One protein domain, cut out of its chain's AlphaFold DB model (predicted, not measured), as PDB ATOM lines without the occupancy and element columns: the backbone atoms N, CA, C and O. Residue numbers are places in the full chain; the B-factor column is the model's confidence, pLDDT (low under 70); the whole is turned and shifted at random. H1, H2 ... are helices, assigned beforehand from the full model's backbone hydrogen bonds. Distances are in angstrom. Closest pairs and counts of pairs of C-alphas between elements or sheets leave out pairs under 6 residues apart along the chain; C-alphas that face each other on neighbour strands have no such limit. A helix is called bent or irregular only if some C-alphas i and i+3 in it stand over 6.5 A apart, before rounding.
ATOM      1  N   PHE A  12     -39.163 -18.087 -57.276       50.84
ATOM      2  CA  PHE A  12     -38.570 -16.749 -57.357       50.84
ATOM      3  C   PHE A  12     -38.783 -16.109 -58.740       50.84
ATOM      4  O   PHE A  12     -38.710 -16.817 -59.749       50.84
ATOM      5  N   PRO A  13     -39.095 -14.798 -58.807       52.66
ATOM      6  CA  PRO A  13     -39.352 -14.108 -60.067       52.66
ATOM      7  C   PRO A  13     -38.096 -14.075 -60.952       52.66
ATOM      8  O   PRO A  13     -36.981 -13.925 -60.458       52.66
ATOM      9  N   HIS A  14     -38.283 -14.226 -62.267       52.03
ATOM     10  CA  HIS A  14     -37.206 -14.090 -63.253       52.03
ATOM     11  C   HIS A  14     -36.672 -12.645 -63.298       52.03
ATOM     12  O   HIS A  14     -37.445 -11.723 -63.022       52.03
ATOM     13  N   PRO A  15     -35.397 -12.438 -63.698       59.59
ATOM     14  CA  PRO A  15     -34.855 -11.111 -63.970       59.59
ATOM     15  C   PRO A  15     -35.778 -10.329 -64.911       59.59
ATOM     16  O   PRO A  15     -36.133 -10.838 -65.978       59.59
ATOM     17  N   LEU A  16     -36.182  -9.115 -64.530       64.62
ATOM     18  CA  LEU A  16     -36.942  -8.236 -65.419       64.62
ATOM     19  C   LEU A  16     -36.115  -7.920 -66.685       64.62
ATOM     20  O   LEU A  16     -34.897  -7.754 -66.594       64.62
ATOM     21  N   PRO A  17     -36.741  -7.838 -67.874       65.38
ATOM     22  CA  PRO A  17     -36.022  -7.569 -69.116       65.38
ATOM     23  C   PRO A  17     -35.382  -6.173 -69.097       65.38
ATOM     24  O   PRO A  17     -35.974  -5.205 -68.612       65.38
ATOM     25  N   LYS A  18     -34.171  -6.039 -69.647       62.56
ATOM     26  CA  LYS A  18     -33.564  -4.720 -69.881       62.56
ATOM     27  C   LYS A  18     -34.344  -4.044 -71.020       62.56
ATOM     28  O   LYS A  18     -34.462  -4.629 -72.090       62.56
ATOM     29  N   LEU A  19     -34.933  -2.870 -70.771       68.00
ATOM     30  CA  LEU A  19     -35.575  -2.059 -71.817       68.00
ATOM     31  C   LEU A  19     -34.565  -1.072 -72.408       68.00
ATOM     32  O   LEU A  19     -33.822  -0.442 -71.661       68.00
ATOM     33  N   ASP A  20     -34.625  -0.872 -73.725       57.69
ATOM     34  CA  ASP A  20     -33.740   0.033 -74.479       57.69
ATOM     35  C   ASP A  20     -34.136   1.531 -74.389       57.69
ATOM     36  O   ASP A  20     -33.516   2.383 -75.023       57.69
ATOM     37  N   GLY A  21     -35.174   1.883 -73.615       68.75
ATOM     38  CA  GLY A  21     -35.656   3.264 -73.410       68.75
ATOM     39  C   GLY A  21     -35.313   3.838 -72.029       68.75
ATOM     40  O   GLY A  21     -34.810   3.118 -71.172       68.75
ATOM     41  N   ILE A  22     -35.618   5.122 -71.771       57.31
ATOM     42  CA  ILE A  22     -35.442   5.746 -70.441       57.31
ATOM     43  C   ILE A  22     -36.443   5.101 -69.467       57.31
ATOM     44  O   ILE A  22     -37.640   5.391 -69.554       57.31
ATOM     45  N   PRO A  23     -36.011   4.229 -68.540       70.56
ATOM     46  CA  PRO A  23     -36.934   3.538 -67.657       70.56
ATOM     47  C   PRO A  23     -37.407   4.500 -66.564       70.56
ATOM     48  O   PRO A  23     -36.639   5.345 -66.101       70.56
ATOM     49  N   SER A  24     -38.659   4.363 -66.121       80.19
ATOM     50  CA  SER A  24     -39.136   5.091 -64.942       80.19
ATOM     51  C   SER A  24     -38.290   4.728 -63.714       80.19
ATOM     52  O   SER A  24     -37.779   3.611 -63.623       80.19
ATOM     53  N   GLU A  25     -38.154   5.635 -62.744       77.94
ATOM     54  CA  GLU A  25     -37.391   5.358 -61.511       77.94
ATOM     55  C   GLU A  25     -37.908   4.110 -60.775       77.94
ATOM     56  O   GLU A  25     -37.127   3.293 -60.292       77.94
ATOM     57  N   ALA A  26     -39.226   3.882 -60.795       77.75
ATOM     58  CA  ALA A  26     -39.832   2.663 -60.264       77.75
ATOM     59  C   ALA A  26     -39.391   1.396 -61.023       77.75
ATOM     60  O   ALA A  26     -39.185   0.355 -60.403       77.75
ATOM     61  N   TYR A  27     -39.216   1.473 -62.348       78.56
ATOM     62  CA  TYR A  27     -38.713   0.356 -63.149       78.56
ATOM     63  C   TYR A  27     -37.228   0.095 -62.895       78.56
ATOM     64  O   TYR A  27     -36.829  -1.060 -62.790       78.56
ATOM     65  N   LYS A  28     -36.410   1.145 -62.747       76.56
ATOM     66  CA  LYS A  28     -34.987   1.010 -62.394       76.56
ATOM     67  C   LYS A  28     -34.810   0.328 -61.039       76.56
ATOM     68  O   LYS A  28     -34.016  -0.601 -60.921       76.56
ATOM     69  N   GLU A  29     -35.595   0.733 -60.042       75.38
ATOM     70  CA  GLU A  29     -35.586   0.110 -58.717       75.38
ATOM     71  C   GLU A  29     -36.094  -1.340 -58.769       75.38
ATOM     72  O   GLU A  29     -35.507  -2.228 -58.151       75.38
ATOM     73  N   ALA A  30     -37.143  -1.620 -59.549       75.19
ATOM     74  CA  ALA A  30     -37.630  -2.983 -59.752       75.19
ATOM     75  C   ALA A  30     -36.586  -3.871 -60.452       75.19
ATOM     76  O   ALA A  30     -36.378  -5.008 -60.031       75.19
ATOM     77  N   LEU A  31     -35.893  -3.353 -61.472       77.06
ATOM     78  CA  LEU A  31     -34.816  -4.043 -62.183       77.06
ATOM     79  C   LEU A  31     -33.646  -4.346 -61.240       77.06
ATOM     80  O   LEU A  31     -33.187  -5.484 -61.184       77.06
ATOM     81  N   ARG A  32     -33.238  -3.372 -60.415       74.12
ATOM     82  CA  ARG A  32     -32.194  -3.550 -59.396       74.12
ATOM     83  C   ARG A  32     -32.573  -4.607 -58.360       74.12
ATOM     84  O   ARG A  32     -31.752  -5.456 -58.036       74.12
ATOM     85  N   ARG A  33     -33.815  -4.599 -57.862       75.94
ATOM     86  CA  ARG A  33     -34.330  -5.624 -56.929       75.94
ATOM     87  C   ARG A  33     -34.481  -6.997 -57.571       75.94
ATOM     88  O   ARG A  33     -34.486  -8.002 -56.869       75.94
ATOM     89  N   SER A  34     -34.639  -7.031 -58.888       76.81
ATOM     90  CA  SER A  34     -34.682  -8.263 -59.660       76.81
ATOM     91  C   SER A  34     -33.291  -8.869 -59.845       76.81
ATOM     92  O   SER A  34     -33.163 -10.088 -59.848       76.81
ATOM     93  N   GLU A  35     -32.267  -8.029 -60.001       80.25
ATOM     94  CA  GLU A  35     -30.864  -8.435 -60.137       80.25
ATOM     95  C   GLU A  35     -30.222  -8.773 -58.782       80.25
ATOM     96  O   GLU A  35     -29.497  -9.762 -58.673       80.25
ATOM     97  N   PHE A  36     -30.558  -7.998 -57.744       84.75
ATOM     98  CA  PHE A  36     -30.139  -8.189 -56.358       84.75
ATOM     99  C   PHE A  36     -31.359  -8.214 -55.423       84.75
ATOM    100  O   PHE A  36     -31.733  -7.184 -54.846       84.75
ATOM    101  N   PRO A  37     -31.996  -9.385 -55.236       86.56
ATOM    102  CA  PRO A  37     -33.092  -9.538 -54.287       86.56
ATOM    103  C   PRO A  37     -32.671  -9.134 -52.867       86.56
ATOM    104  O   PRO A  37     -31.543  -9.432 -52.474       86.56
ATOM    105  N   PRO A  38     -33.548  -8.511 -52.059       85.38
ATOM    106  CA  PRO A  38     -33.205  -8.103 -50.698       85.38
ATOM    107  C   PRO A  38     -32.821  -9.312 -49.837       85.38
ATOM    108  O   PRO A  38     -33.445 -10.372 -49.921       85.38
ATOM    109  N   ILE A  39     -31.795  -9.163 -48.998       85.94
ATOM    110  CA  ILE A  39     -31.327 -10.254 -48.132       85.94
ATOM    111  C   ILE A  39     -32.143 -10.369 -46.835       85.94
ATOM    112  O   ILE A  39     -32.376 -11.474 -46.351       85.94
ATOM    113  N   LEU A  40     -32.648  -9.241 -46.323       85.06
ATOM    114  CA  LEU A  40     -33.472  -9.157 -45.117       85.06
ATOM    115  C   LEU A  40     -34.925  -8.828 -45.467       85.06
ATOM    116  O   LEU A  40     -35.195  -8.032 -46.371       85.06
ATOM    117  N   ALA A  41     -35.860  -9.434 -44.742       78.19
ATOM    118  CA  ALA A  41     -37.272  -9.098 -44.815       78.19
ATOM    119  C   ALA A  41     -37.516  -7.681 -44.256       78.19
ATOM    120  O   ALA A  41     -36.772  -7.232 -43.378       78.19
ATOM    121  N   PRO A  42     -38.562  -6.972 -44.728       71.38
ATOM    122  CA  PRO A  42     -38.950  -5.689 -44.155       71.38
ATOM    123  C   PRO A  42     -39.149  -5.797 -42.633       71.38
ATOM    124  O   PRO A  42     -39.654  -6.820 -42.161       71.38
ATOM    125  N   PRO A  43     -38.773  -4.768 -41.856       64.69
ATOM    126  CA  PRO A  43     -38.856  -4.817 -40.404       64.69
ATOM    127  C   PRO A  43     -40.321  -4.887 -39.970       64.69
ATOM    128  O   PRO A  43     -41.055  -3.908 -40.067       64.69
ATOM    129  N   LEU A  44     -40.749  -6.062 -39.505       55.12
ATOM    130  CA  LEU A  44     -42.107  -6.276 -38.997       55.12
ATOM    131  C   LEU A  44     -42.157  -6.349 -37.462       55.12
ATOM    132  O   LEU A  44     -43.210  -6.053 -36.923       55.12
ATOM    133  N   TRP A  45     -41.035  -6.662 -36.783       62.31
ATOM    134  CA  TRP A  45     -40.744  -6.398 -35.348       62.31
ATOM    135  C   TRP A  45     -39.360  -6.911 -34.925       62.31
ATOM    136  O   TRP A  45     -38.711  -6.334 -34.057       62.31
ATOM    137  N   THR A  46     -38.894  -7.996 -35.541       67.69
ATOM    138  CA  THR A  46     -37.558  -8.558 -35.317       67.69
ATOM    139  C   THR A  46     -36.579  -7.963 -36.332       67.69
ATOM    140  O   THR A  46     -36.889  -7.873 -37.521       67.69
ATOM    141  N   ARG A  47     -35.405  -7.529 -35.862       68.06
ATOM    142  CA  ARG A  47     -34.338  -6.978 -36.712       68.06
ATOM    143  C   ARG A  47     -33.653  -8.099 -37.493       68.06
ATOM    144  O   ARG A  47     -33.535  -9.210 -36.984       68.06
ATOM    145  N   CYS A  48     -33.192  -7.803 -38.707       69.75
ATOM    146  CA  CYS A  48     -32.409  -8.727 -39.539       69.75
ATOM    147  C   CYS A  48     -33.046 -10.114 -39.783       69.75
ATOM    148  O   CYS A  48     -32.347 -11.125 -39.814       69.75
ATOM    149  N   VAL A  49     -34.366 -10.180 -39.986       74.44
ATOM    150  CA  VAL A  49     -35.060 -11.449 -40.276       74.44
ATOM    151  C   VAL A  49     -34.812 -11.882 -41.725       74.44
ATOM    152  O   VAL A  49     -35.088 -11.099 -42.635       74.44
ATOM    153  N   PRO A  50     -34.347 -13.116 -41.987       75.44
ATOM    154  CA  PRO A  50     -34.199 -13.632 -43.345       75.44
ATOM    155  C   PRO A  50     -35.523 -14.169 -43.917       75.44
ATOM    156  O   PRO A  50     -36.479 -14.435 -43.190       75.44
ATOM    157  N   PHE A  51     -35.572 -14.424 -45.227       76.00
ATOM    158  CA  PHE A  51     -36.778 -14.899 -45.932       76.00
ATOM    159  C   PHE A  51     -37.098 -16.404 -45.730       76.00
ATOM    160  O   PHE A  51     -38.063 -16.916 -46.301       76.00
ATOM    161  N   LYS A  52     -36.326 -17.115 -44.893       69.88
ATOM    162  CA  LYS A  52     -36.268 -18.592 -44.792       69.88
ATOM    163  C   LYS A  52     -37.590 -19.308 -44.455       69.88
ATOM    164  O   LYS A  52     -37.741 -20.470 -44.817       69.88
ATOM    165  N   GLU A  53     -38.538 -18.650 -43.784       69.75
ATOM    166  CA  GLU A  53     -39.796 -19.269 -43.308       69.75
ATOM    167  C   GLU A  53     -41.059 -18.760 -44.036       69.75
ATOM    168  O   GLU A  53     -42.175 -19.080 -43.644       69.75
ATOM    169  N   GLN A  54     -40.924 -17.971 -45.110       69.75
ATOM    170  CA  GLN A  54     -42.095 -17.420 -45.817       69.75
ATOM    171  C   GLN A  54     -42.857 -18.458 -46.655       69.75
ATOM    172  O   GLN A  54     -44.022 -18.253 -46.991       69.75
ATOM    173  N   PHE A  55     -42.208 -19.573 -46.996       66.81
ATOM    174  CA  PHE A  55     -42.756 -20.612 -47.876       66.81
ATOM    175  C   PHE A  55     -43.064 -21.927 -47.143       66.81
ATOM    176  O   PHE A  55     -43.441 -22.916 -47.774       66.81
ATOM    177  N   SER A  56     -42.910 -21.953 -45.817       70.69
ATOM    178  CA  SER A  56     -43.201 -23.091 -44.942       70.69
ATOM    179  C   SER A  56     -44.448 -22.814 -44.104       70.69
ATOM    180  O   SER A  56     -44.577 -21.778 -43.463       70.69
ATOM    181  N   HIS A  57     -45.375 -23.773 -44.059       72.19
ATOM    182  CA  HIS A  57     -46.523 -23.706 -43.155       72.19
ATOM    183  C   HIS A  57     -46.150 -24.352 -41.815       72.19
ATOM    184  O   HIS A  57     -46.314 -25.560 -41.635       72.19
ATOM    185  N   ARG A  58     -45.577 -23.561 -40.904       73.94
ATOM    186  CA  ARG A  58     -45.119 -24.005 -39.578       73.94
ATOM    187  C   ARG A  58     -45.583 -23.061 -38.494       73.94
ATOM    188  O   ARG A  58     -45.679 -21.855 -38.707       73.94
ATOM    189  N   THR A  59     -45.830 -23.612 -37.313       79.38
ATOM    190  CA  THR A  59     -46.093 -22.779 -36.140       79.38
ATOM    191  C   THR A  59     -44.804 -22.078 -35.688       79.38
ATOM    192  O   THR A  59     -43.710 -22.612 -35.898       79.38
ATOM    193  N   PRO A  60     -44.890 -20.912 -35.018       77.56
ATOM    194  CA  PRO A  60     -43.712 -20.236 -34.470       77.56
ATOM    195  C   PRO A  60     -42.849 -21.137 -33.572       77.56
ATOM    196  O   PRO A  60     -41.625 -21.042 -33.581       77.56
ATOM    197  N   SER A  61     -43.473 -22.051 -32.823       81.88
ATOM    198  CA  SER A  61     -42.775 -23.002 -31.951       81.88
ATOM    199  C   SER A  61     -41.977 -24.059 -32.721       81.88
ATOM    200  O   SER A  61     -40.971 -24.546 -32.216       81.88
ATOM    201  N   GLU A  62     -42.391 -24.409 -33.939       79.88
ATOM    202  CA  GLU A  62     -41.668 -25.354 -34.800       79.88
ATOM    203  C   GLU A  62     -40.555 -24.674 -35.605       79.88
ATOM    204  O   GLU A  62     -39.555 -25.313 -35.927       79.88
ATOM    205  N   SER A  63     -40.695 -23.382 -35.922       79.44
ATOM    206  CA  SER A  63     -39.694 -22.630 -36.691       79.44
ATOM    207  C   SER A  63     -38.620 -21.963 -35.827       79.44
ATOM    208  O   SER A  63     -37.527 -21.692 -36.324       79.44
ATOM    209  N   ILE A  64     -38.861 -21.749 -34.526       79.81
ATOM    210  CA  ILE A  64     -37.924 -21.022 -33.651       79.81
ATOM    211  C   ILE A  64     -36.522 -21.643 -33.607       79.81
ATOM    212  O   ILE A  64     -35.534 -20.916 -33.598       79.81
ATOM    213  N   GLY A  65     -36.412 -22.975 -33.650       78.81
ATOM    214  CA  GLY A  65     -35.118 -23.663 -33.673       78.81
ATOM    215  C   GLY A  65     -34.293 -23.341 -34.923       78.81
ATOM    216  O   GLY A  65     -33.071 -23.212 -34.835       78.81
ATOM    217  N   ASN A  66     -34.955 -23.140 -36.069       80.81
ATOM    218  CA  ASN A  66     -34.306 -22.809 -37.338       80.81
ATOM    219  C   ASN A  66     -33.624 -21.427 -37.303       80.81
ATOM    220  O   ASN A  66     -32.609 -21.236 -37.966       80.81
ATOM    221  N   ASN A  67     -34.115 -20.496 -36.473       76.31
ATOM    222  CA  ASN A  67     -33.490 -19.179 -36.276       76.31
ATOM    223  C   ASN A  67     -32.152 -19.244 -35.524       76.31
ATOM    224  O   ASN A  67     -31.356 -18.316 -35.622       76.31
ATOM    225  N   TYR A  68     -31.898 -20.317 -34.768       78.31
ATOM    226  CA  TYR A  68     -30.631 -20.520 -34.059       78.31
ATOM    227  C   TYR A  68     -29.703 -21.471 -34.814       78.31
ATOM    228  O   TYR A  68     -28.488 -21.287 -34.815       78.31
ATOM    229  N   SER A  69     -30.256 -22.477 -35.497       82.75
ATOM    230  CA  SER A  69     -29.473 -23.423 -36.288       82.75
ATOM    231  C   SER A  69     -30.248 -23.920 -37.512       82.75
ATOM    232  O   SER A  69     -31.284 -24.561 -37.341       82.75
ATOM    233  N   PRO A  70     -29.701 -23.783 -38.736       79.69
ATOM    234  CA  PRO A  70     -30.288 -24.382 -39.936       79.69
ATOM    235  C   PRO A  70     -30.479 -25.905 -39.834       79.69
ATOM    236  O   PRO A  70     -31.365 -26.473 -40.469       79.69
ATOM    237  N   ARG A  71     -29.694 -26.588 -38.985       82.38
ATOM    238  CA  ARG A  71     -29.837 -28.035 -38.732       82.38
ATOM    239  C   ARG A  71     -31.150 -28.378 -38.024       82.38
ATOM    240  O   ARG A  71     -31.642 -29.495 -38.154       82.38
ATOM    241  N   ALA A  72     -31.735 -27.420 -37.307       83.44
ATOM    242  CA  ALA A  72     -33.018 -27.570 -36.635       83.44
ATOM    243  C   ALA A  72     -34.222 -27.345 -37.571       83.44
ATOM    244  O   ALA A  72     -35.358 -27.545 -37.143       83.44
ATOM    245  N   LYS A  73     -34.007 -27.013 -38.856       78.50
ATOM    246  CA  LYS A  73     -35.074 -26.817 -39.855       78.50
ATOM    247  C   LYS A  73     -36.003 -28.020 -39.995       78.50
ATOM    248  O   LYS A  73     -37.112 -27.853 -40.474       78.50
ATOM    249  N   HIS A  74     -35.613 -29.234 -39.622       81.44
ATOM    250  CA  HIS A  74     -36.478 -30.415 -39.763       81.44
ATOM    251  C   HIS A  74     -37.165 -30.845 -38.461       81.44
ATOM    252  O   HIS A  74     -37.894 -31.838 -38.467       81.44
ATOM    253  N   LEU A  75     -36.952 -30.118 -37.359       80.00
ATOM    254  CA  LEU A  75     -37.602 -30.417 -36.088       80.00
ATOM    255  C   LEU A  75     -39.091 -30.070 -36.164       80.00
ATOM    256  O   LEU A  75     -39.478 -29.022 -36.673       80.00
ATOM    257  N   ASN A  76     -39.925 -30.977 -35.669       78.62
ATOM    258  CA  ASN A  76     -41.372 -30.822 -35.624       78.62
ATOM    259  C   ASN A  76     -41.872 -31.337 -34.266       78.62
ATOM    260  O   ASN A  76     -41.417 -32.385 -33.801       78.62
ATOM    261  N   ILE A  77     -42.776 -30.588 -33.632       78.00
ATOM    262  CA  ILE A  77     -43.242 -30.857 -32.264       78.00
ATOM    263  C   ILE A  77     -44.037 -32.159 -32.180       78.00
ATOM    264  O   ILE A  77     -43.920 -32.879 -31.189       78.00
ATOM    265  N   ASP A  78     -44.787 -32.514 -33.218       73.88
ATOM    266  CA  ASP A  78     -45.540 -33.766 -33.231       73.88
ATOM    267  C   ASP A  78     -44.609 -34.975 -33.347       73.88
ATOM    268  O   ASP A  78     -44.796 -35.962 -32.642       73.88
ATOM    269  N   GLU A 155     -13.039 -33.952 -47.142       88.44
ATOM    270  CA  GLU A 155     -14.445 -34.237 -47.455       88.44
ATOM    271  C   GLU A 155     -15.236 -32.950 -47.765       88.44
ATOM    272  O   GLU A 155     -16.015 -32.886 -48.725       88.44
ATOM    273  N   LEU A 156     -15.010 -31.877 -46.999       83.38
ATOM    274  CA  LEU A 156     -15.605 -30.559 -47.260       83.38
ATOM    275  C   LEU A 156     -15.052 -29.902 -48.534       83.38
ATOM    276  O   LEU A 156     -15.760 -29.153 -49.212       83.38
ATOM    277  N   ARG A 157     -13.788 -30.158 -48.883       83.50
ATOM    278  CA  ARG A 157     -13.196 -29.706 -50.148       83.50
ATOM    279  C   ARG A 157     -13.789 -30.456 -51.333       83.50
ATOM    280  O   ARG A 157     -14.174 -29.799 -52.291       83.50
ATOM    281  N   ALA A 158     -13.937 -31.773 -51.230       85.25
ATOM    282  CA  ALA A 158     -14.495 -32.618 -52.282       85.25
ATOM    283  C   ALA A 158     -15.991 -32.358 -52.535       85.25
ATOM    284  O   ALA A 158     -16.449 -32.446 -53.671       85.25
ATOM    285  N   SER A 159     -16.760 -32.022 -51.495       81.25
ATOM    286  CA  SER A 159     -18.215 -31.812 -51.599       81.25
ATOM    287  C   SER A 159     -18.644 -30.409 -52.044       81.25
ATOM    288  O   SER A 159     -19.811 -30.215 -52.382       81.25
ATOM    289  N   GLN A 160     -17.747 -29.418 -52.038       79.81
ATOM    290  CA  GLN A 160     -18.096 -28.018 -52.308       79.81
ATOM    291  C   GLN A 160     -17.206 -27.412 -53.395       79.81
ATOM    292  O   GLN A 160     -15.984 -27.390 -53.244       79.81
ATOM    293  N   THR A 161     -17.823 -26.832 -54.423       85.56
ATOM    294  CA  THR A 161     -17.150 -26.123 -55.521       85.56
ATOM    295  C   THR A 161     -16.569 -24.779 -55.084       85.56
ATOM    296  O   THR A 161     -17.016 -24.188 -54.099       85.56
ATOM    297  N   GLU A 162     -15.577 -24.277 -55.812       87.88
ATOM    298  CA  GLU A 162     -15.058 -22.917 -55.626       87.88
ATOM    299  C   GLU A 162     -16.072 -21.861 -56.115       87.88
ATOM    300  O   GLU A 162     -16.896 -22.168 -56.985       87.88
ATOM    301  N   PRO A 163     -16.084 -20.650 -55.523       92.00
ATOM    302  CA  PRO A 163     -16.957 -19.564 -55.966       92.00
ATOM    303  C   PRO A 163     -16.529 -19.038 -57.338       92.00
ATOM    304  O   PRO A 163     -15.342 -18.845 -57.590       92.00
ATOM    305  N   SER A 164     -17.503 -18.777 -58.210       93.38
ATOM    306  CA  SER A 164     -17.266 -18.048 -59.461       93.38
ATOM    307  C   SER A 164     -17.079 -16.546 -59.207       93.38
ATOM    308  O   SER A 164     -17.459 -16.041 -58.148       93.38
ATOM    309  N   ASP A 165     -16.577 -15.803 -60.195       93.31
ATOM    310  CA  ASP A 165     -16.461 -14.338 -60.097       93.31
ATOM    311  C   ASP A 165     -17.816 -13.678 -59.799       93.31
ATOM    312  O   ASP A 165     -17.917 -12.818 -58.925       93.31
ATOM    313  N   SER A 166     -18.895 -14.161 -60.430       91.38
ATOM    314  CA  SER A 166     -20.256 -13.673 -60.173       91.38
ATOM    315  C   SER A 166     -20.736 -13.978 -58.750       91.38
ATOM    316  O   SER A 166     -21.396 -13.139 -58.130       91.38
ATOM    317  N   ASP A 167     -20.391 -15.154 -58.207       92.75
ATOM    318  CA  ASP A 167     -20.690 -15.488 -56.812       92.75
ATOM    319  C   ASP A 167     -19.949 -14.544 -55.859       92.75
ATOM    320  O   ASP A 167     -20.551 -14.048 -54.906       92.75
ATOM    321  N   MET A 168     -18.667 -14.260 -56.126       93.50
ATOM    322  CA  MET A 168     -17.854 -13.347 -55.320       93.50
ATOM    323  C   MET A 168     -18.395 -11.916 -55.351       93.50
ATOM    324  O   MET A 168     -18.542 -11.300 -54.294       93.50
ATOM    325  N   GLU A 169     -18.735 -11.399 -56.533       92.94
ATOM    326  CA  GLU A 169     -19.309 -10.061 -56.703       92.94
ATOM    327  C   GLU A 169     -20.622  -9.908 -55.931       92.94
ATOM    328  O   GLU A 169     -20.791  -8.965 -55.154       92.94
ATOM    329  N   ARG A 170     -21.546 -10.866 -56.087       92.62
ATOM    330  CA  ARG A 170     -22.825 -10.854 -55.367       92.62
ATOM    331  C   ARG A 170     -22.631 -10.984 -53.869       92.62
ATOM    332  O   ARG A 170     -23.237 -10.235 -53.104       92.62
ATOM    333  N   TYR A 171     -21.782 -11.908 -53.443       94.12
ATOM    334  CA  TYR A 171     -21.471 -12.118 -52.038       94.12
ATOM    335  C   TYR A 171     -20.932 -10.834 -51.386       94.12
ATOM    336  O   TYR A 171     -21.475 -10.396 -50.370       94.12
ATOM    337  N   MET A 172     -19.963 -10.158 -52.014       94.25
ATOM    338  CA  MET A 172     -19.435  -8.881 -51.519       94.25
ATOM    339  C   MET A 172     -20.468  -7.751 -51.569       94.25
ATOM    340  O   MET A 172     -20.540  -6.942 -50.642       94.25
ATOM    341  N   TYR A 173     -21.318  -7.709 -52.600       93.38
ATOM    342  CA  TYR A 173     -22.416  -6.745 -52.675       93.38
ATOM    343  C   TYR A 173     -23.351  -6.855 -51.462       93.38
ATOM    344  O   TYR A 173     -23.693  -5.832 -50.857       93.38
ATOM    345  N   TYR A 174     -23.735  -8.078 -51.080       92.56
ATOM    346  CA  TYR A 174     -24.631  -8.306 -49.946       92.56
ATOM    347  C   TYR A 174     -24.007  -7.943 -48.602       92.56
ATOM    348  O   TYR A 174     -24.703  -7.382 -47.755       92.56
ATOM    349  N   ILE A 175     -22.713  -8.205 -48.424       93.06
ATOM    350  CA  ILE A 175     -21.986  -7.827 -47.207       93.06
ATOM    351  C   ILE A 175     -21.944  -6.307 -47.068       93.06
ATOM    352  O   ILE A 175     -22.382  -5.769 -46.056       93.06
ATOM    353  N   ASN A 176     -21.487  -5.614 -48.111       91.25
ATOM    354  CA  ASN A 176     -21.161  -4.193 -48.014       91.25
ATOM    355  C   ASN A 176     -22.392  -3.276 -48.061       91.25
ATOM    356  O   ASN A 176     -22.367  -2.195 -47.481       91.25
ATOM    357  N   ASN A 177     -23.465  -3.677 -48.755       87.06
ATOM    358  CA  ASN A 177     -24.551  -2.750 -49.102       87.06
ATOM    359  C   ASN A 177     -25.923  -3.111 -48.522       87.06
ATOM    360  O   ASN A 177     -26.811  -2.260 -48.511       87.06
ATOM    361  N   CYS A 178     -26.148  -4.356 -48.090       83.75
ATOM    362  CA  CYS A 178     -27.511  -4.832 -47.812       83.75
ATOM    363  C   CYS A 178     -27.876  -4.905 -46.327       83.75
ATOM    364  O   CYS A 178     -29.044  -5.140 -46.009       83.75
ATOM    365  N   ILE A 179     -26.916  -4.701 -45.423       84.88
ATOM    366  CA  ILE A 179     -27.150  -4.725 -43.976       84.88
ATOM    367  C   ILE A 179     -26.739  -3.364 -43.395       84.88
ATOM    368  O   ILE A 179     -25.541  -3.091 -43.285       84.88
ATOM    369  N   PRO A 180     -27.706  -2.504 -43.025       84.94
ATOM    370  CA  PRO A 180     -27.416  -1.191 -42.459       84.94
ATOM    371  C   PRO A 180     -26.684  -1.296 -41.118       84.94
ATOM    372  O   PRO A 180     -27.094  -2.065 -40.250       84.94
ATOM    373  N   ILE A 181     -25.661  -0.463 -40.905       84.94
ATOM    374  CA  ILE A 181     -24.917  -0.387 -39.631       84.94
ATOM    375  C   ILE A 181     -25.856  -0.085 -38.453       84.94
ATOM    376  O   ILE A 181     -25.677  -0.624 -37.365       84.94
ATOM    377  N   SER A 182     -26.915   0.700 -38.681       84.38
ATOM    378  CA  SER A 182     -27.934   0.991 -37.666       84.38
ATOM    379  C   SER A 182     -28.601  -0.264 -37.104       84.38
ATOM    380  O   SER A 182     -29.065  -0.232 -35.965       84.38
ATOM    381  N   GLU A 183     -28.661  -1.355 -37.881       80.56
ATOM    382  CA  GLU A 183     -29.234  -2.647 -37.488       80.56
ATOM    383  C   GLU A 183     -28.330  -3.487 -36.580       80.56
ATOM    384  O   GLU A 183     -28.799  -4.448 -35.969       80.56
ATOM    385  N   MET A 184     -27.063  -3.104 -36.430       84.50
ATOM    386  CA  MET A 184     -26.070  -3.850 -35.661       84.50
ATOM    387  C   MET A 184     -25.932  -3.326 -34.233       84.50
ATOM    388  O   MET A 184     -26.379  -2.229 -33.889       84.50
ATOM    389  N   ALA A 185     -25.305  -4.136 -33.382       87.38
ATOM    390  CA  ALA A 185     -24.830  -3.651 -32.098       87.38
ATOM    391  C   ALA A 185     -23.732  -2.596 -32.343       87.38
ATOM    392  O   ALA A 185     -22.891  -2.803 -33.215       87.38
ATOM    393  N   PRO A 186     -23.741  -1.462 -31.623       90.62
ATOM    394  CA  PRO A 186     -22.725  -0.436 -31.799       90.62
ATOM    395  C   PRO A 186     -21.378  -0.915 -31.257       90.62
ATOM    396  O   PRO A 186     -21.311  -1.627 -30.249       90.62
ATOM    397  N   TYR A 187     -20.301  -0.458 -31.889       90.50
ATOM    398  CA  TYR A 187     -18.953  -0.664 -31.385       90.50
ATOM    399  C   TYR A 187     -18.778   0.030 -30.021       90.50
ATOM    400  O   TYR A 187     -18.902   1.248 -29.884       90.50
ATOM    401  N   LEU A 188     -18.544  -0.757 -28.966       92.19
ATOM    402  CA  LEU A 188     -18.454  -0.243 -27.597       92.19
ATOM    403  C   LEU A 188     -17.093   0.412 -27.332       92.19
ATOM    404  O   LEU A 188     -16.050  -0.209 -27.526       92.19
ATOM    405  N   HIS A 189     -17.099   1.601 -26.718       89.62
ATOM    406  CA  HIS A 189     -15.880   2.315 -26.300       89.62
ATOM    407  C   HIS A 189     -14.943   1.473 -25.408       89.62
ATOM    408  O   HIS A 189     -13.724   1.643 -25.412       89.62
ATOM    409  N   GLN A 190     -15.492   0.515 -24.657       91.44
ATOM    410  CA  GLN A 190     -14.694  -0.391 -23.834       91.44
ATOM    411  C   GLN A 190     -13.744  -1.272 -24.666       91.44
ATOM    412  O   GLN A 190     -12.672  -1.626 -24.173       91.44
ATOM    413  N   HIS A 191     -14.091  -1.597 -25.917       89.62
ATOM    414  CA  HIS A 191     -13.192  -2.311 -26.826       89.62
ATOM    415  C   HIS A 191     -11.949  -1.476 -27.124       89.62
ATOM    416  O   HIS A 191     -10.843  -1.972 -26.927       89.62
ATOM    417  N   THR A 192     -12.122  -0.193 -27.451       89.31
ATOM    418  CA  THR A 192     -11.017   0.759 -27.629       89.31
ATOM    419  C   THR A 192     -10.120   0.812 -26.398       89.31
ATOM    420  O   THR A 192      -8.910   0.642 -26.509       89.31
ATOM    421  N   VAL A 193     -10.692   0.954 -25.198       89.88
ATOM    422  CA  VAL A 193      -9.911   0.985 -23.947       89.88
ATOM    423  C   VAL A 193      -9.118  -0.308 -23.739       89.88
ATOM    424  O   VAL A 193      -7.964  -0.265 -23.314       89.88
ATOM    425  N   ASN A 194      -9.713  -1.466 -24.027       91.56
ATOM    426  CA  ASN A 194      -9.037  -2.753 -23.884       91.56
ATOM    427  C   ASN A 194      -7.915  -2.933 -24.913       91.56
ATOM    428  O   ASN A 194      -6.847  -3.406 -24.538       91.56
ATOM    429  N   ILE A 195      -8.127  -2.521 -26.167       89.31
ATOM    430  CA  ILE A 195      -7.094  -2.524 -27.213       89.31
ATOM    431  C   ILE A 195      -5.928  -1.631 -26.784       89.31
ATOM    432  O   ILE A 195      -4.786  -2.080 -26.780       89.31
ATOM    433  N   MET A 196      -6.210  -0.413 -26.313       86.12
ATOM    434  CA  MET A 196      -5.175   0.529 -25.873       86.12
ATOM    435  C   MET A 196      -4.333  -0.002 -24.705       86.12
ATOM    436  O   MET A 196      -3.144   0.288 -24.640       86.12
ATOM    437  N   LYS A 197      -4.905  -0.824 -23.813       88.69
ATOM    438  CA  LYS A 197      -4.158  -1.480 -22.718       88.69
ATOM    439  C   LYS A 197      -3.176  -2.555 -23.192       88.69
ATOM    440  O   LYS A 197      -2.284  -2.916 -22.430       88.69
ATOM    441  N   LEU A 198      -3.369  -3.103 -24.390       87.06
ATOM    442  CA  LEU A 198      -2.484  -4.116 -24.976       87.06
ATOM    443  C   LEU A 198      -1.336  -3.495 -25.778       87.06
ATOM    444  O   LEU A 198      -0.384  -4.198 -26.112       87.06
ATOM    445  N   LEU A 199      -1.422  -2.201 -26.098       82.62
ATOM    446  CA  LEU A 199      -0.407  -1.500 -26.871       82.62
ATOM    447  C   LEU A 199       0.724  -0.980 -25.969       82.62
ATOM    448  O   LEU A 199       0.481  -0.625 -24.811       82.62
ATOM    449  N   PRO A 200       1.959  -0.883 -26.494       77.94
ATOM    450  CA  PRO A 200       3.051  -0.218 -25.800       77.94
ATOM    451  C   PRO A 200       2.703   1.232 -25.413       77.94
ATOM    452  O   PRO A 200       1.901   1.889 -26.100       77.94
ATOM    453  N   PRO A 201       3.318   1.752 -24.330       78.81
ATOM    454  CA  PRO A 201       3.217   3.163 -23.992       78.81
ATOM    455  C   PRO A 201       3.724   4.026 -25.150       78.81
ATOM    456  O   PRO A 201       4.478   3.576 -26.010       78.81
ATOM    457  N   GLU A 202       3.259   5.269 -25.179       76.19
ATOM    458  CA  GLU A 202       3.631   6.206 -26.231       76.19
ATOM    459  C   GLU A 202       5.133   6.505 -26.191       76.19
ATOM    460  O   GLU A 202       5.639   6.836 -25.114       76.19
ATOM    461  N   PRO A 203       5.854   6.348 -27.317       76.44
ATOM    462  CA  PRO A 203       7.271   6.661 -27.365       76.44
ATOM    463  C   PRO A 203       7.498   8.166 -27.161       76.44
ATOM    464  O   PRO A 203       6.663   8.999 -27.514       76.44
ATOM    465  N   GLU A 204       8.639   8.514 -26.564       73.31
ATOM    466  CA  GLU A 204       9.059   9.913 -26.393       73.31
ATOM    467  C   GLU A 204       9.334  10.583 -27.753       73.31
ATOM    468  O   GLU A 204       8.957  11.740 -27.963       73.31
ATOM    469  N   ASP A 205       9.892   9.813 -28.689       69.50
ATOM    470  CA  ASP A 205      10.179  10.205 -30.068       69.50
ATOM    471  C   ASP A 205       9.021   9.828 -31.012       69.50
ATOM    472  O   ASP A 205       8.303   8.856 -30.784       69.50
ATOM    473  N   ASN A 206       8.832  10.583 -32.099       73.38
ATOM    474  CA  ASN A 206       7.820  10.321 -33.141       73.38
ATOM    475  C   ASN A 206       6.360  10.214 -32.641       73.38
ATOM    476  O   ASN A 206       5.536   9.517 -33.237       73.38
ATOM    477  N   LYS A 207       6.005  10.964 -31.582       82.12
ATOM    478  CA  LYS A 207       4.647  11.009 -30.994       82.12
ATOM    479  C   LYS A 207       3.544  11.198 -32.036       82.12
ATOM    480  O   LYS A 207       2.538  10.503 -32.001       82.12
ATOM    481  N   ARG A 208       3.749  12.108 -32.996       84.69
ATOM    482  CA  ARG A 208       2.749  12.424 -34.027       84.69
ATOM    483  C   ARG A 208       2.442  11.228 -34.928       84.69
ATOM    484  O   ARG A 208       1.277  10.891 -35.096       84.69
ATOM    485  N   ASP A 209       3.465  10.577 -35.472       83.12
ATOM    486  CA  ASP A 209       3.280   9.439 -36.381       83.12
ATOM    487  C   ASP A 209       2.668   8.248 -35.644       83.12
ATOM    488  O   ASP A 209       1.801   7.550 -36.169       83.12
ATOM    489  N   PHE A 210       3.059   8.057 -34.383       84.81
ATOM    490  CA  PHE A 210       2.499   7.015 -33.539       84.81
ATOM    491  C   PHE A 210       1.034   7.274 -33.155       84.81
ATOM    492  O   PHE A 210       0.240   6.335 -33.101       84.81
ATOM    493  N   GLN A 211       0.650   8.533 -32.924       86.81
ATOM    494  CA  GLN A 211      -0.748   8.924 -32.720       86.81
ATOM    495  C   GLN A 211      -1.583   8.676 -33.977       86.81
ATOM    496  O   GLN A 211      -2.616   8.021 -33.882       86.81
ATOM    497  N   VAL A 212      -1.097   9.094 -35.152       90.25
ATOM    498  CA  VAL A 212      -1.770   8.831 -36.437       90.25
ATOM    499  C   VAL A 212      -1.933   7.327 -36.665       90.25
ATOM    500  O   VAL A 212      -3.014   6.865 -37.020       90.25
ATOM    501  N   LEU A 213      -0.889   6.534 -36.410       88.25
ATOM    502  CA  LEU A 213      -0.963   5.077 -36.508       88.25
ATOM    503  C   LEU A 213      -2.019   4.497 -35.556       88.25
ATOM    504  O   LEU A 213      -2.800   3.639 -35.961       88.25
ATOM    505  N   ARG A 214      -2.061   4.960 -34.302       88.44
ATOM    506  CA  ARG A 214      -3.061   4.523 -33.316       88.44
ATOM    507  C   ARG A 214      -4.481   4.855 -33.762       88.44
ATOM    508  O   ARG A 214      -5.343   3.987 -33.672       88.44
ATOM    509  N   GLU A 215      -4.720   6.072 -34.235       89.69
ATOM    510  CA  GLU A 215      -6.031   6.500 -34.731       89.69
ATOM    511  C   GLU A 215      -6.475   5.638 -35.917       89.69
ATOM    512  O   GLU A 215      -7.562   5.064 -35.870       89.69
ATOM    513  N   ASN A 216      -5.590   5.424 -36.896       91.81
ATOM    514  CA  ASN A 216      -5.859   4.555 -38.043       91.81
ATOM    515  C   ASN A 216      -6.182   3.113 -37.618       91.81
ATOM    516  O   ASN A 216      -7.099   2.498 -38.156       91.81
ATOM    517  N   LEU A 217      -5.457   2.555 -36.641       90.56
ATOM    518  CA  LEU A 217      -5.705   1.195 -36.145       90.56
ATOM    519  C   LEU A 217      -7.041   1.077 -35.401       90.56
ATOM    520  O   LEU A 217      -7.706   0.046 -35.494       90.56
ATOM    521  N   LEU A 218      -7.438   2.111 -34.655       91.62
ATOM    522  CA  LEU A 218      -8.728   2.133 -33.965       91.62
ATOM    523  C   LEU A 218      -9.889   2.270 -34.947       91.62
ATOM    524  O   LEU A 218     -10.890   1.571 -34.790       91.62
ATOM    525  N   GLU A 219      -9.734   3.110 -35.970       93.06
ATOM    526  CA  GLU A 219     -10.704   3.224 -37.056       93.06
ATOM    527  C   GLU A 219     -10.844   1.888 -37.801       93.06
ATOM    528  O   GLU A 219     -11.957   1.394 -37.982       93.06
ATOM    529  N   GLN A 220      -9.725   1.242 -38.147       94.19
ATOM    530  CA  GLN A 220      -9.729  -0.082 -38.774       94.19
ATOM    531  C   GLN A 220     -10.411  -1.137 -37.898       94.19
ATOM    532  O   GLN A 220     -11.176  -1.950 -38.408       94.19
ATOM    533  N   ALA A 221     -10.179  -1.127 -36.582       93.31
ATOM    534  CA  ALA A 221     -10.822  -2.069 -35.667       93.31
ATOM    535  C   ALA A 221     -12.351  -1.896 -35.631       93.31
ATOM    536  O   ALA A 221     -13.082  -2.888 -35.580       93.31
ATOM    537  N   GLU A 222     -12.840  -0.654 -35.674       93.69
ATOM    538  CA  GLU A 222     -14.273  -0.365 -35.749       93.69
ATOM    539  C   GLU A 222     -14.866  -0.769 -37.110       93.69
ATOM    540  O   GLU A 222     -15.910  -1.426 -37.161       93.69
ATOM    541  N   GLN A 223     -14.189  -0.442 -38.213       92.94
ATOM    542  CA  GLN A 223     -14.608  -0.844 -39.558       92.94
ATOM    543  C   GLN A 223     -14.687  -2.375 -39.686       92.94
ATOM    544  O   GLN A 223     -15.704  -2.911 -40.137       92.94
ATOM    545  N   GLU A 224     -13.662  -3.089 -39.213       93.94
ATOM    546  CA  GLU A 224     -13.596  -4.554 -39.228       93.94
ATOM    547  C   GLU A 224     -14.688  -5.178 -38.352       93.94
ATOM    548  O   GLU A 224     -15.262  -6.209 -38.706       93.94
ATOM    549  N   TYR A 225     -15.034  -4.546 -37.225       94.12
ATOM    550  CA  TYR A 225     -16.143  -4.992 -36.388       94.12
ATOM    551  C   TYR A 225     -17.458  -5.017 -37.175       94.12
ATOM    552  O   TYR A 225     -18.133  -6.051 -37.202       94.12
ATOM    553  N   TYR A 226     -17.830  -3.919 -37.838       93.44
ATOM    554  CA  TYR A 226     -19.083  -3.877 -38.596       93.44
ATOM    555  C   TYR A 226     -19.043  -4.800 -39.813       93.44
ATOM    556  O   TYR A 226     -19.985  -5.568 -40.017       93.44
ATOM    557  N   PHE A 227     -17.934  -4.810 -40.557       94.12
ATOM    558  CA  PHE A 227     -17.757  -5.695 -41.708       94.12
ATOM    559  C   PHE A 227     -17.874  -7.177 -41.321       94.12
ATOM    560  O   PHE A 227     -18.611  -7.941 -41.947       94.12
ATOM    561  N   SER A 228     -17.211  -7.592 -40.241       93.50
ATOM    562  CA  SER A 228     -17.257  -8.969 -39.744       93.50
ATOM    563  C   SER A 228     -18.662  -9.373 -39.285       93.50
ATOM    564  O   SER A 228     -19.101 -10.498 -39.546       93.50
ATOM    565  N   ASN A 229     -19.421  -8.453 -38.675       92.25
ATOM    566  CA  ASN A 229     -20.828  -8.685 -38.335       92.25
ATOM    567  C   ASN A 229     -21.709  -8.820 -39.591       92.25
ATOM    568  O   ASN A 229     -22.483  -9.776 -39.680       92.25
ATOM    569  N   GLN A 230     -21.566  -7.927 -40.578       92.81
ATOM    570  CA  GLN A 230     -22.256  -8.023 -41.874       92.81
ATOM    571  C   GLN A 230     -21.987  -9.371 -42.537       92.81
ATOM    572  O   GLN A 230     -22.921 -10.104 -42.867       92.81
ATOM    573  N   LYS A 231     -20.706  -9.729 -42.660       93.00
ATOM    574  CA  LYS A 231     -20.264 -11.000 -43.224       93.00
ATOM    575  C   LYS A 231     -20.875 -12.181 -42.478       93.00
ATOM    576  O   LYS A 231     -21.427 -13.070 -43.114       93.00
ATOM    577  N   SER A 232     -20.841 -12.173 -41.148       91.25
ATOM    578  CA  SER A 232     -21.389 -13.261 -40.328       91.25
ATOM    579  C   SER A 232     -22.896 -13.454 -40.538       91.25
ATOM    580  O   SER A 232     -23.368 -14.589 -40.603       91.25
ATOM    581  N   ILE A 233     -23.659 -12.364 -40.685       89.62
ATOM    582  CA  ILE A 233     -25.095 -12.425 -40.992       89.62
ATOM    583  C   ILE A 233     -25.315 -13.013 -42.391       89.62
ATOM    584  O   ILE A 233     -26.125 -13.928 -42.545       89.62
ATOM    585  N   VAL A 234     -24.589 -12.527 -43.405       91.81
ATOM    586  CA  VAL A 234     -24.679 -13.044 -44.781       91.81
ATOM    587  C   VAL A 234     -24.316 -14.531 -44.826       91.81
ATOM    588  O   VAL A 234     -25.099 -15.326 -45.343       91.81
ATOM    589  N   ASP A 235     -23.194 -14.928 -44.221       91.50
ATOM    590  CA  ASP A 235     -22.742 -16.321 -44.123       91.50
ATOM    591  C   ASP A 235     -23.826 -17.209 -43.507       91.50
ATOM    592  O   ASP A 235     -24.140 -18.280 -44.032       91.50
ATOM    593  N   TYR A 236     -24.441 -16.753 -42.411       89.12
ATOM    594  CA  TYR A 236     -25.513 -17.475 -41.735       89.12
ATOM    595  C   TYR A 236     -26.763 -17.634 -42.615       89.12
ATOM    596  O   TYR A 236     -27.403 -18.693 -42.636       89.12
ATOM    597  N   ILE A 237     -27.136 -16.599 -43.371       88.19
ATOM    598  CA  ILE A 237     -28.261 -16.663 -44.314       88.19
ATOM    599  C   ILE A 237     -27.952 -17.671 -45.421       88.19
ATOM    600  O   ILE A 237     -28.756 -18.577 -45.655       88.19
ATOM    601  N   LEU A 238     -26.752 -17.588 -45.994       90.69
ATOM    602  CA  LEU A 238     -26.249 -18.482 -47.031       90.69
ATOM    603  C   LEU A 238     -25.963 -19.902 -46.528       90.69
ATOM    604  O   LEU A 238     -25.640 -20.767 -47.333       90.69
ATOM    605  N   MET A 239     -26.117 -20.222 -45.241       87.88
ATOM    606  CA  MET A 239     -26.180 -21.628 -44.820       87.88
ATOM    607  C   MET A 239     -27.451 -22.339 -45.323       87.88
ATOM    608  O   MET A 239     -27.455 -23.566 -45.373       87.88
ATOM    609  N   ASP A 240     -28.519 -21.614 -45.690       86.00
ATOM    610  CA  ASP A 240     -29.726 -22.215 -46.281       86.00
ATOM    611  C   ASP A 240     -29.593 -22.325 -47.815       86.00
ATOM    612  O   ASP A 240     -29.495 -21.295 -48.493       86.00
ATOM    613  N   PRO A 241     -29.639 -23.542 -48.400       86.19
ATOM    614  CA  PRO A 241     -29.582 -23.731 -49.849       86.19
ATOM    615  C   PRO A 241     -30.678 -22.981 -50.618       86.19
ATOM    616  O   PRO A 241     -30.453 -22.555 -51.749       86.19
ATOM    617  N   SER A 242     -31.858 -22.785 -50.016       85.38
ATOM    618  CA  SER A 242     -32.943 -22.035 -50.659       85.38
ATOM    619  C   SER A 242     -32.602 -20.550 -50.818       85.38
ATOM    620  O   SER A 242     -32.914 -19.959 -51.850       85.38
ATOM    621  N   GLU A 243     -31.910 -19.960 -49.838       87.31
ATOM    622  CA  GLU A 243     -31.465 -18.565 -49.910       87.31
ATOM    623  C   GLU A 243     -30.297 -18.402 -50.887       87.31
ATOM    624  O   GLU A 243     -30.275 -17.432 -51.638       87.31
ATOM    625  N   ARG A 244     -29.383 -19.380 -50.961       89.06
ATOM    626  CA  ARG A 244     -28.346 -19.429 -52.008       89.06
ATOM    627  C   ARG A 244     -28.944 -19.375 -53.408       89.06
ATOM    628  O   ARG A 244     -28.531 -18.562 -54.230       89.06
ATOM    629  N   GLN A 245     -29.963 -20.200 -53.658       88.25
ATOM    630  CA  GLN A 245     -30.656 -20.222 -54.944       88.25
ATOM    631  C   GLN A 245     -31.377 -18.897 -55.228       88.25
ATOM    632  O   GLN A 245     -31.289 -18.381 -56.338       88.25
ATOM    633  N   ARG A 246     -32.061 -18.322 -54.231       87.44
ATOM    634  CA  ARG A 246     -32.780 -17.045 -54.368       87.44
ATOM    635  C   ARG A 246     -31.848 -15.878 -54.684       87.44
ATOM    636  O   ARG A 246     -32.155 -15.066 -55.549       87.44
ATOM    637  N   LEU A 247     -30.727 -15.795 -53.970       89.62
ATOM    638  CA  LEU A 247     -29.720 -14.743 -54.125       89.62
ATOM    639  C   LEU A 247     -28.770 -15.021 -55.294       89.62
ATOM    640  O   LEU A 247     -27.935 -14.181 -55.618       89.62
ATOM    641  N   SER A 248     -28.920 -16.180 -55.945       90.75
ATOM    642  CA  SER A 248     -28.084 -16.630 -57.055       90.75
ATOM    643  C   SER A 248     -26.589 -16.606 -56.702       90.75
ATOM    644  O   SER A 248     -25.777 -16.076 -57.463       90.75
ATOM    645  N   ILE A 249     -26.271 -17.157 -55.522       91.31
ATOM    646  CA  ILE A 249     -24.918 -17.400 -55.001       91.31
ATOM    647  C   ILE A 249     -24.784 -18.904 -54.775       91.31
ATOM    648  O   ILE A 249     -25.355 -19.446 -53.825       91.31
ATOM    649  N   PHE A 250     -24.057 -19.594 -55.646       88.69
ATOM    650  CA  PHE A 250     -23.941 -21.053 -55.605       88.69
ATOM    651  C   PHE A 250     -22.875 -21.519 -54.612       88.69
ATOM    652  O   PHE A 250     -23.104 -22.471 -53.856       88.69
ATOM    653  N   SER A 251     -21.742 -20.819 -54.567       89.62
ATOM    654  CA  SER A 251     -20.653 -21.090 -53.631       89.62
ATOM    655  C   SER A 251     -20.114 -19.805 -52.999       89.62
ATOM    656  O   SER A 251     -20.304 -18.714 -53.523       89.62
ATOM    657  N   ILE A 252     -19.472 -19.939 -51.839       90.81
ATOM    658  CA  ILE A 252     -18.870 -18.832 -51.088       90.81
ATOM    659  C   ILE A 252     -17.398 -19.133 -50.790       90.81
ATOM    660  O   ILE A 252     -17.026 -20.307 -50.688       90.81
ATOM    661  N   PRO A 253     -16.557 -18.101 -50.595       89.12
ATOM    662  CA  PRO A 253     -15.170 -18.295 -50.197       89.12
ATOM    663  C   PRO A 253     -15.058 -19.099 -48.896       89.12
ATOM    664  O   PRO A 253     -15.686 -18.770 -47.885       89.12
ATOM    665  N   LYS A 254     -14.238 -20.153 -48.910       83.44
ATOM    666  CA  LYS A 254     -14.013 -20.996 -47.731       83.44
ATOM    667  C   LYS A 254     -13.031 -20.295 -46.783       83.44
ATOM    668  O   LYS A 254     -11.949 -19.905 -47.225       83.44
TER     669      LYS A 254
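What this domain is: This is residues 12 to 78 and 155 to 254 of the 470 residues of the protein "Dynein, axonemal, heavy chain 12" of Nothobranchius kadleci (UniProt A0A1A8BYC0). One long helix, H7, forms an arm whose last part crosses H5, with H8 just beyond its end; H6 comes close to H7 at a steep slant, and residues 204 to 209, at the far tip of the arm, stick out. Around the H5 and H8 end, H1, the small corner of H2 and H3, and H4 are scattered on loops with few contacts between helices. The printed part has 167 residues with eight named helices, H1 to H8 in order along the chain, and no named strand: the class is all helix. It is loose, with a radius of gyration of the C-alphas of 21.3 A and spans of 65 by 55 by 41 A.

How they stand to each other: Go along from Phe 12 to H1, residues 25 to 35, which touches no helix. Next look at H2, residues 60 to 67, and H3, residues 70 to 74: they touch only at the corner by their tight link, the closest C-alphas being those of Asn 66 and Lys 73, 4.8 A apart. Both are irregular, H2 only just: C-alphas 62 and 65 are 6.9 A apart, and C-alphas 71 and 74 are 7.1 A apart. H4, residues 155 to 159, touches no helix. H5, residues 165 to 177, touches H7, residues 207 to 237, with residues 171 to 176 alone meeting 227 to 234; the C-alphas of Ile 175 and Gln 230 are closest, 5.3 A. They run opposite ways at a steep tilt of 68 degrees, only just short of about perpendicular. H6, residues 189 to 198, is close to H7 but not clearly touching, with the C-alphas of Thr 192 and Leu 218 closest, at 6.9 A. H8, residues 241 to 247, is likewise close to H7 but not clearly touching, Ile 237 to Glu 243 being 6.7 A between C-alphas, and it is near H5. Every O i to N i+4 pair is within hydrogen-bond range in H1, H4, H5, H6, H7 and H8; in H2 it is 1 of 4, with 3 of 5 O i to N i+3 pairs, and in H3 0 of 1, with 1 of 2.

Where its parts are: Find C-alpha 25 at (-37.391, 5.358, -61.511), where H1 begins; it is 15.3 A long. H5 measures 17.9 A and H6 14.9 A. H7 runs 45.0 A from C-alpha 207 at (4.647, 11.009, -30.994) to C-alpha 237 at (-28.261, -16.663, -44.314). H8 ends at C-alpha 247, at (-29.720, -14.743, -54.125).

The domain as a whole: The C-alphas of Asp 78 and Asp 205 are farthest apart, 71.0 A. Residues 79 to 154 are cut out, and C-alphas 78 and 155 are 34.2 A apart across the cut. The links H1 to H2 and H5 to H6 are long. The mean pLDDT of the printed part is 82.3; residues 12 to 22, 43 to 48, 52 to 55 and 205 are under 70.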